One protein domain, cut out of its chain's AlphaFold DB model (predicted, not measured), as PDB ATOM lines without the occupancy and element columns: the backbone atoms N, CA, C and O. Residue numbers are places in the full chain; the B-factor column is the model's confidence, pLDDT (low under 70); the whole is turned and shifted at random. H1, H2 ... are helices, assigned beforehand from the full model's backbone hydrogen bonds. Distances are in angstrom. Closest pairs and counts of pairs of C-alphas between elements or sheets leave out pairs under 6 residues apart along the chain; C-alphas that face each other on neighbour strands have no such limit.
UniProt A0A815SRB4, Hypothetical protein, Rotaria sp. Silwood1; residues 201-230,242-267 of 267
ATOM      1  N   ALA A 201      70.394 -39.124 315.411       94.81
ATOM      2  CA  ALA A 201      70.930 -40.482 315.376       94.81
ATOM      3  C   ALA A 201      69.814 -41.530 315.255       94.81
ATOM      4  O   ALA A 201      69.945 -42.478 314.479       94.81
ATOM      5  N   TRP A 202      68.699 -41.333 315.962       94.88
ATOM      6  CA  TRP A 202      67.495 -42.148 315.811       94.88
ATOM      7  C   TRP A 202      67.011 -42.124 314.359       94.88
ATOM      8  O   TRP A 202      66.844 -43.180 313.753       94.88
ATOM      9  N   ARG A 203      66.879 -40.937 313.755       94.69
ATOM     10  CA  ARG A 203      66.428 -40.775 312.368       94.69
ATOM     11  C   ARG A 203      67.362 -41.467 311.381       94.69
ATOM     12  O   ARG A 203      66.890 -42.171 310.491       94.69
ATOM     13  N   ALA A 204      68.675 -41.340 311.570       95.56
ATOM     14  CA  ALA A 204      69.668 -42.039 310.760       95.56
ATOM     15  C   ALA A 204      69.558 -43.569 310.897       95.56
ATOM     16  O   ALA A 204      69.671 -44.280 309.900       95.56
ATOM     17  N   ALA A 205      69.291 -44.090 312.099       95.56
ATOM     18  CA  ALA A 205      69.070 -45.520 312.317       95.56
ATOM     19  C   ALA A 205      67.754 -46.001 311.682       95.56
ATOM     20  O   ALA A 205      67.724 -47.053 311.043       95.56
ATOM     21  N   VAL A 206      66.677 -45.214 311.788       94.50
ATOM     22  CA  VAL A 206      65.414 -45.473 311.085       94.50
ATOM     23  C   VAL A 206      65.633 -45.459 309.579       94.50
ATOM     24  O   VAL A 206      65.042 -46.268 308.887       94.50
ATOM     25  N   GLN A 207      66.493 -44.609 309.032       93.94
ATOM     26  CA  GLN A 207      66.780 -44.583 307.593       93.94
ATOM     27  C   GLN A 207      67.881 -45.565 307.168       93.94
ATOM     28  O   GLN A 207      68.275 -45.559 306.009       93.94
ATOM     29  N   GLU A 208      68.361 -46.415 308.085       94.06
ATOM     30  CA  GLU A 208      69.450 -47.381 307.853       94.06
ATOM     31  C   GLU A 208      70.770 -46.732 307.389       94.06
ATOM     32  O   GLU A 208      71.665 -47.404 306.883       94.06
ATOM     33  N   ALA A 209      70.932 -45.426 307.622       96.44
ATOM     34  CA  ALA A 209      72.167 -44.694 307.355       96.44
ATOM     35  C   ALA A 209      73.266 -45.013 308.385       96.44
ATOM     36  O   ALA A 209      74.450 -44.834 308.107       96.44
ATOM     37  N   ILE A 210      72.880 -45.498 309.570       97.62
ATOM     38  CA  ILE A 210      73.790 -46.038 310.585       97.62
ATOM     39  C   ILE A 210      73.261 -47.374 311.128       97.62
ATOM     40  O   ILE A 210      72.048 -47.602 311.127       97.62
ATOM     41  N   PRO A 211      74.132 -48.251 311.664       97.38
ATOM     42  CA  PRO A 211      73.687 -49.449 312.366       97.38
ATOM     43  C   PRO A 211      72.830 -49.100 313.590       97.38
ATOM     44  O   PRO A 211      73.194 -48.223 314.373       97.38
ATOM     45  N   ILE A 212      71.756 -49.863 313.834       95.12
ATOM     46  CA  ILE A 212      70.902 -49.710 315.031       95.12
ATOM     47  C   ILE A 212      71.735 -49.766 316.319       95.12
ATOM     48  O   ILE A 212      71.491 -49.000 317.248       95.12
ATOM     49  N   LYS A 213      72.769 -50.619 316.357       95.81
ATOM     50  CA  LYS A 213      73.689 -50.706 317.497       95.81
ATOM     51  C   LYS A 213      74.321 -49.353 317.840       95.81
ATOM     52  O   LYS A 213      74.429 -49.039 319.015       95.81
ATOM     53  N   SER A 214      74.690 -48.544 316.848       96.56
ATOM     54  CA  SER A 214      75.281 -47.224 317.087       96.56
ATOM     55  C   SER A 214      74.304 -46.285 317.798       96.56
ATOM     56  O   SER A 214      74.698 -45.601 318.735       96.56
ATOM     57  N   TYR A 215      73.024 -46.299 317.412       95.12
ATOM     58  CA  TYR A 215      71.980 -45.561 318.129       95.12
ATOM     59  C   TYR A 215      71.791 -46.088 319.561       95.12
ATOM     60  O   TYR A 215      71.740 -45.300 320.499       95.12
ATOM     61  N   LEU A 216      71.763 -47.410 319.753       94.50
ATOM     62  CA  LEU A 216      71.596 -48.006 321.084       94.50
ATOM     63  C   LEU A 216      72.756 -47.685 322.038       94.50
ATOM     64  O   LEU A 216      72.515 -47.472 323.225       94.50
ATOM     65  N   GLU A 217      73.997 -47.604 321.548       95.69
ATOM     66  CA  GLU A 217      75.125 -47.152 322.376       95.69
ATOM     67  C   GLU A 217      74.988 -45.674 322.775       95.69
ATOM     68  O   GLU A 217      75.390 -45.314 323.878       95.69
ATOM     69  N   LEU A 218      74.377 -44.822 321.942       94.62
ATOM     70  CA  LEU A 218      74.082 -43.430 322.310       94.62
ATOM     71  C   LEU A 218      72.954 -43.331 323.344       94.62
ATOM     72  O   LEU A 218      73.074 -42.563 324.293       94.62
ATOM     73  N   VAL A 219      71.901 -44.147 323.216       93.94
ATOM     74  CA  VAL A 219      70.856 -44.271 324.251       93.94
ATOM     75  C   VAL A 219      71.478 -44.701 325.578       93.94
ATOM     76  O   VAL A 219      71.175 -44.131 326.620       93.94
ATOM     77  N   ARG A 220      72.406 -45.662 325.544       93.31
ATOM     78  CA  ARG A 220      73.156 -46.085 326.728       93.31
ATOM     79  C   ARG A 220      74.062 -44.973 327.261       93.31
ATOM     80  O   ARG A 220      74.167 -44.814 328.467       93.31
ATOM     81  N   LEU A 221      74.718 -44.204 326.394       93.62
ATOM     82  CA  LEU A 221      75.542 -43.072 326.820       93.62
ATOM     83  C   LEU A 221      74.707 -42.028 327.574       93.62
ATOM     84  O   LEU A 221      75.163 -41.500 328.585       93.62
ATOM     85  N   GLN A 222      73.478 -41.783 327.119       92.81
ATOM     86  CA  GLN A 222      72.548 -40.837 327.727       92.81
ATOM     87  C   GLN A 222      72.298 -41.120 329.220       92.81
ATOM     88  O   GLN A 222      72.229 -40.179 330.010       92.81
ATOM     89  N   THR A 223      72.281 -42.395 329.638       92.19
ATOM     90  CA  THR A 223      72.111 -42.784 331.054       92.19
ATOM     91  C   THR A 223      73.288 -42.408 331.948       92.19
ATOM     92  O   THR A 223      73.188 -42.500 333.167       92.19
ATOM     93  N   PHE A 224      74.440 -42.067 331.363       92.44
ATOM     94  CA  PHE A 224      75.632 -41.632 332.092       92.44
ATOM     95  C   PHE A 224      75.820 -40.111 332.066       92.44
ATOM     96  O   PHE A 224      76.710 -39.607 332.749       92.44
ATOM     97  N   ILE A 225      75.028 -39.388 331.266       93.81
ATOM     98  CA  ILE A 225      75.112 -37.928 331.130       93.81
ATOM     99  C   ILE A 225      74.188 -37.236 332.138       93.81
ATOM    100  O   ILE A 225      74.563 -36.210 332.703       93.81
ATOM    101  N   TYR A 226      72.989 -37.781 332.354       95.06
ATOM    102  CA  TYR A 226      71.929 -37.131 333.132       95.06
ATOM    103  C   TYR A 226      71.756 -37.726 334.539       95.06
ATOM    104  O   TYR A 226      72.279 -38.811 334.816       95.06
ATOM    105  N   PRO A 227      71.046 -37.027 335.453       94.62
ATOM    106  CA  PRO A 227      70.733 -37.542 336.786       94.62
ATOM    107  C   PRO A 227      70.062 -38.916 336.742       94.62
ATOM    108  O   PRO A 227      69.401 -39.255 335.773       94.62
ATOM    109  N   LYS A 228      70.196 -39.707 337.810       92.12
ATOM    110  CA  LYS A 228      69.711 -41.100 337.866       92.12
ATOM    111  C   LYS A 228      68.223 -41.261 337.514       92.12
ATOM    112  O   LYS A 228      67.823 -42.314 337.031       92.12
ATOM    113  N   ASP A 229      67.416 -40.265 337.837       92.00
ATOM    114  CA  ASP A 229      65.961 -40.225 337.714       92.00
ATOM    115  C   ASP A 229      65.478 -39.326 336.567       92.00
ATOM    116  O   ASP A 229      64.298 -38.986 336.511       92.00
ATOM    117  N   PHE A 230      66.372 -38.967 335.638       95.50
ATOM    118  CA  PHE A 230      66.014 -38.189 334.456       95.50
ATOM    119  C   PHE A 230      64.909 -38.867 333.635       95.50
ATOM    120  O   PHE A 230      64.835 -40.095 333.533       95.50
ATOM    121  N   ASP A 242      58.509 -34.567 310.617       95.44
ATOM    122  CA  ASP A 242      57.810 -35.401 309.644       95.44
ATOM    123  C   ASP A 242      57.137 -36.599 310.319       95.44
ATOM    124  O   ASP A 242      57.666 -37.202 311.256       95.44
ATOM    125  N   ARG A 243      55.990 -37.004 309.774       95.88
ATOM    126  CA  ARG A 243      55.259 -38.180 310.253       95.88
ATOM    127  C   ARG A 243      56.093 -39.450 310.095       95.88
ATOM    128  O   ARG A 243      56.661 -39.690 309.028       95.88
ATOM    129  N   ILE A 244      56.067 -40.345 311.081       94.44
ATOM    130  CA  ILE A 244      56.764 -41.639 311.019       94.44
ATOM    131  C   ILE A 244      56.280 -42.483 309.840       94.44
ATOM    132  O   ILE A 244      57.069 -43.176 309.200       94.44
ATOM    133  N   ALA A 245      54.994 -42.371 309.495       94.19
ATOM    134  CA  ALA A 245      54.415 -43.022 308.325       94.19
ATOM    135  C   ALA A 245      55.017 -42.503 307.007       94.19
ATOM    136  O   ALA A 245      55.157 -43.270 306.059       94.19
ATOM    137  N   HIS A 246      55.412 -41.225 306.949       94.38
ATOM    138  CA  HIS A 246      56.126 -40.662 305.804       94.38
ATOM    139  C   HIS A 246      57.583 -41.144 305.769       94.38
ATOM    140  O   HIS A 246      58.060 -41.590 304.727       94.38
ATOM    141  N   ILE A 247      58.270 -41.120 306.916       93.25
ATOM    142  CA  ILE A 247      59.668 -41.565 307.040       93.25
ATOM    143  C   ILE A 247      59.809 -43.057 306.684       93.25
ATOM    144  O   ILE A 247      60.766 -43.449 306.023       93.25
ATOM    145  N   CYS A 248      58.848 -43.890 307.093       94.06
ATOM    146  CA  CYS A 248      58.824 -45.337 306.862       94.06
ATOM    147  C   CYS A 248      57.870 -45.750 305.729       94.06
ATOM    148  O   CYS A 248      57.330 -46.856 305.766       94.06
ATOM    149  N   ARG A 249      57.643 -44.888 304.729       91.69
ATOM    150  CA  ARG A 249      56.660 -45.129 303.653       91.69
ATOM    151  C   ARG A 249      56.838 -46.465 302.922       91.69
ATOM    152  O   ARG A 249      55.855 -47.062 302.496       91.69
ATOM    153  N   ASP A 250      58.076 -46.947 302.824       91.38
ATOM    154  CA  ASP A 250      58.412 -48.188 302.122       91.38
ATOM    155  C   ASP A 250      58.139 -49.442 302.977       91.38
ATOM    156  O   ASP A 250      58.081 -50.553 302.455       91.38
ATOM    157  N   ASN A 251      57.961 -49.289 304.299       91.00
ATOM    158  CA  ASN A 251      57.659 -50.391 305.210       91.00
ATOM    159  C   ASN A 251      56.899 -49.922 306.476       91.00
ATOM    160  O   ASN A 251      57.527 -49.492 307.451       91.00
ATOM    161  N   PRO A 252      55.565 -50.087 306.546       89.81
ATOM    162  CA  PRO A 252      54.773 -49.656 307.702       89.81
ATOM    163  C   PRO A 252      55.078 -50.444 308.987       89.81
ATOM    164  O   PRO A 252      54.919 -49.915 310.088       89.81
ATOM    165  N   TRP A 253      55.580 -51.681 308.887       94.31
ATOM    166  CA  TRP A 253      55.992 -52.454 310.065       94.31
ATOM    167  C   TRP A 253      57.194 -51.833 310.769       94.31
ATOM    168  O   TRP A 253      57.337 -51.971 311.982       94.31
ATOM    169  N   LYS A 254      58.026 -51.095 310.030       93.25
ATOM    170  CA  LYS A 254      59.147 -50.340 310.588       93.25
ATOM    171  C   LYS A 254      58.663 -49.212 311.497       93.25
ATOM    172  O   LYS A 254      59.186 -49.063 312.598       93.25
ATOM    173  N   ALA A 255      57.621 -48.485 311.087       92.56
ATOM    174  CA  ALA A 255      56.995 -47.457 311.918       92.56
ATOM    175  C   ALA A 255      56.459 -48.049 313.231       92.56
ATOM    176  O   ALA A 255      56.725 -47.513 314.311       92.56
ATOM    177  N   LEU A 256      55.763 -49.191 313.155       92.62
ATOM    178  CA  LEU A 256      55.251 -49.882 314.340       92.62
ATOM    179  C   LEU A 256      56.381 -50.383 315.249       92.62
ATOM    180  O   LEU A 256      56.312 -50.201 316.463       92.62
ATOM    181  N   ALA A 257      57.432 -50.974 314.675       93.62
ATOM    182  CA  ALA A 257      58.574 -51.480 315.426       93.62
ATOM    183  C   ALA A 257      59.297 -50.361 316.189       93.62
ATOM    184  O   ALA A 257      59.572 -50.524 317.375       93.62
ATOM    185  N   TRP A 258      59.543 -49.208 315.556       93.62
ATOM    186  CA  TRP A 258      60.167 -48.061 316.224       93.62
ATOM    187  C   TRP A 258      59.266 -47.430 317.285       93.62
ATOM    188  O   TRP A 258      59.744 -47.106 318.369       93.62
ATOM    189  N   THR A 259      57.961 -47.335 317.021       91.00
ATOM    190  CA  THR A 259      56.985 -46.858 318.014       91.00
ATOM    191  C   THR A 259      56.968 -47.770 319.244       91.00
ATOM    192  O   THR A 259      57.009 -47.301 320.380       91.00
ATOM    193  N   GLY A 260      56.971 -49.089 319.026       91.12
ATOM    194  CA  GLY A 260      57.066 -50.076 320.098       91.12
ATOM    195  C   GLY A 260      58.403 -50.007 320.835       91.12
ATOM    196  O   GLY A 260      58.425 -50.028 322.061       91.12
ATOM    197  N   HIS A 261      59.516 -49.867 320.115       90.12
ATOM    198  CA  HIS A 261      60.848 -49.772 320.710       90.12
ATOM    199  C   HIS A 261      60.946 -48.611 321.706       90.12
ATOM    200  O   HIS A 261      61.331 -48.840 322.852       90.12
ATOM    201  N   LEU A 262      60.510 -47.405 321.323       86.44
ATOM    202  CA  LEU A 262      60.549 -46.235 322.207       86.44
ATOM    203  C   LEU A 262      59.675 -46.397 323.460       86.44
ATOM    204  O   LEU A 262      60.014 -45.855 324.508       86.44
ATOM    205  N   ARG A 263      58.596 -47.189 323.397       82.56
ATOM    206  CA  ARG A 263      57.772 -47.513 324.574       82.56
ATOM    207  C   ARG A 263      58.498 -48.405 325.588       82.56
ATOM    208  O   ARG A 263      58.167 -48.358 326.772       82.56
ATOM    209  N   PHE A 264      59.438 -49.237 325.139       83.06
ATOM    210  CA  PHE A 264      60.100 -50.249 325.971       83.06
ATOM    211  C   PHE A 264      61.569 -49.954 326.286       83.06
ATOM    212  O   PHE A 264      62.172 -50.703 327.056       83.06
ATOM    213  N   ILE A 265      62.149 -48.880 325.746       81.75
ATOM    214  CA  ILE A 265      63.441 -48.371 326.213       81.75
ATOM    215  C   ILE A 265      63.252 -47.873 327.651       81.75
ATOM    216  O   ILE A 265      62.531 -46.910 327.893       81.75
ATOM    217  N   LYS A 266      63.867 -48.579 328.605       61.25
ATOM    218  CA  LYS A 266      63.782 -48.319 330.055       61.25
ATOM    219  C   LYS A 266      65.105 -47.842 330.666       61.25
ATOM    220  O   LYS A 266      65.257 -47.906 331.882       61.25
ATOM    221  N   TYR A 267      66.068 -47.496 329.818       57.53
ATOM    222  CA  TYR A 267      67.391 -47.046 330.238       57.53
ATOM    223  C   TYR A 267      67.344 -45.598 330.707       57.53
ATOM    224  O   TYR A 267      66.715 -44.790 329.982       57.53
TER     225      TYR A 267
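Overview. This is residues 201 to 230 and 242 to 267 of the 267 residues of the protein "Hypothetical protein" of Rotaria sp. Silwood1 (UniProt A0A815SRB4). Two long helices, H2 and H4, run lengthwise in roughly the same direction along two sides of an elongated body, with a gap between them, and each has a short helix near its first end. H1 and H2 make a helical hairpin at one side, while short H3 sits by the beginning of H4 at the other. You have 56 residues here with four named helices, in the order H1, H2, H3, H4, and no named strand; the class is all helix. The whole is only just loose, close to compact, with a radius of gyration of the C-alphas of 12.6 A, and it spans 38 by 21 by 18 A.

Arrangement. Start at H1, residues 201 to 206, and go on to H2, residues 212 to 225. They touch, and H2 does so with residues 212 to 215 alone; the closest C-alphas are those of Ala 205 and Ile 212, 5.3 A apart. The two run opposite ways at a shallow tilt of 29 degrees, and they form a helical hairpin. Past the cut, look for H3, residues 244 to 247, and then H4, residues 252 to 264. H3 and H4 only just touch, with 3 pairs of C-alphas within 8 A, the closest being those of Ile 244 and Ala 255 at 5.9 A; H4 takes part with residues 252 to 255 alone. H1 and H4 are close but not clearly touching, with the C-alphas of Val 206 and Trp 258 closest at 7.8 A. They run opposite ways at a steep tilt of 41 degrees. H1 and H3 are only just apart, their closest C-alphas 8.0 A from each other. H2 is apart from both H3 and H4. In the backbones of H1 and H4 every O i to N i+4 pair is within hydrogen-bond range; in H2 it is 8 of 10, and H3 is too short for such a pair.

Along the chain. Find C-alpha 201 at (70.930, -40.482, 315.376), where H1 begins; it runs 8.6 A to Val 206. A tight link of 5 residues brings you to Ile 212, C-alpha at (70.902, -49.710, 315.031), and from there H2 runs 20.4 A to Ile 225. H3 measures 4.9 A from Ile 244 to Ile 247. After a tight link of 4 residues, H4 runs 19.0 A from Pro 252 to Phe 264, whose C-alpha is at (60.100, -50.249, 325.971).

Size, cuts and confidence. The two C-alphas farthest apart are those of Pro 227 and Asp 250, at 38.3 A. Residues 231 to 241 are not printed, in the link across the cut from H2 to H3; C-alphas 230 and 242 are 26.3 A apart. No link that is printed whole is long. The mean pLDDT of the printed part is 91.9, and it is under 70 at residues 266 to 267, the latter being the chain's last residue.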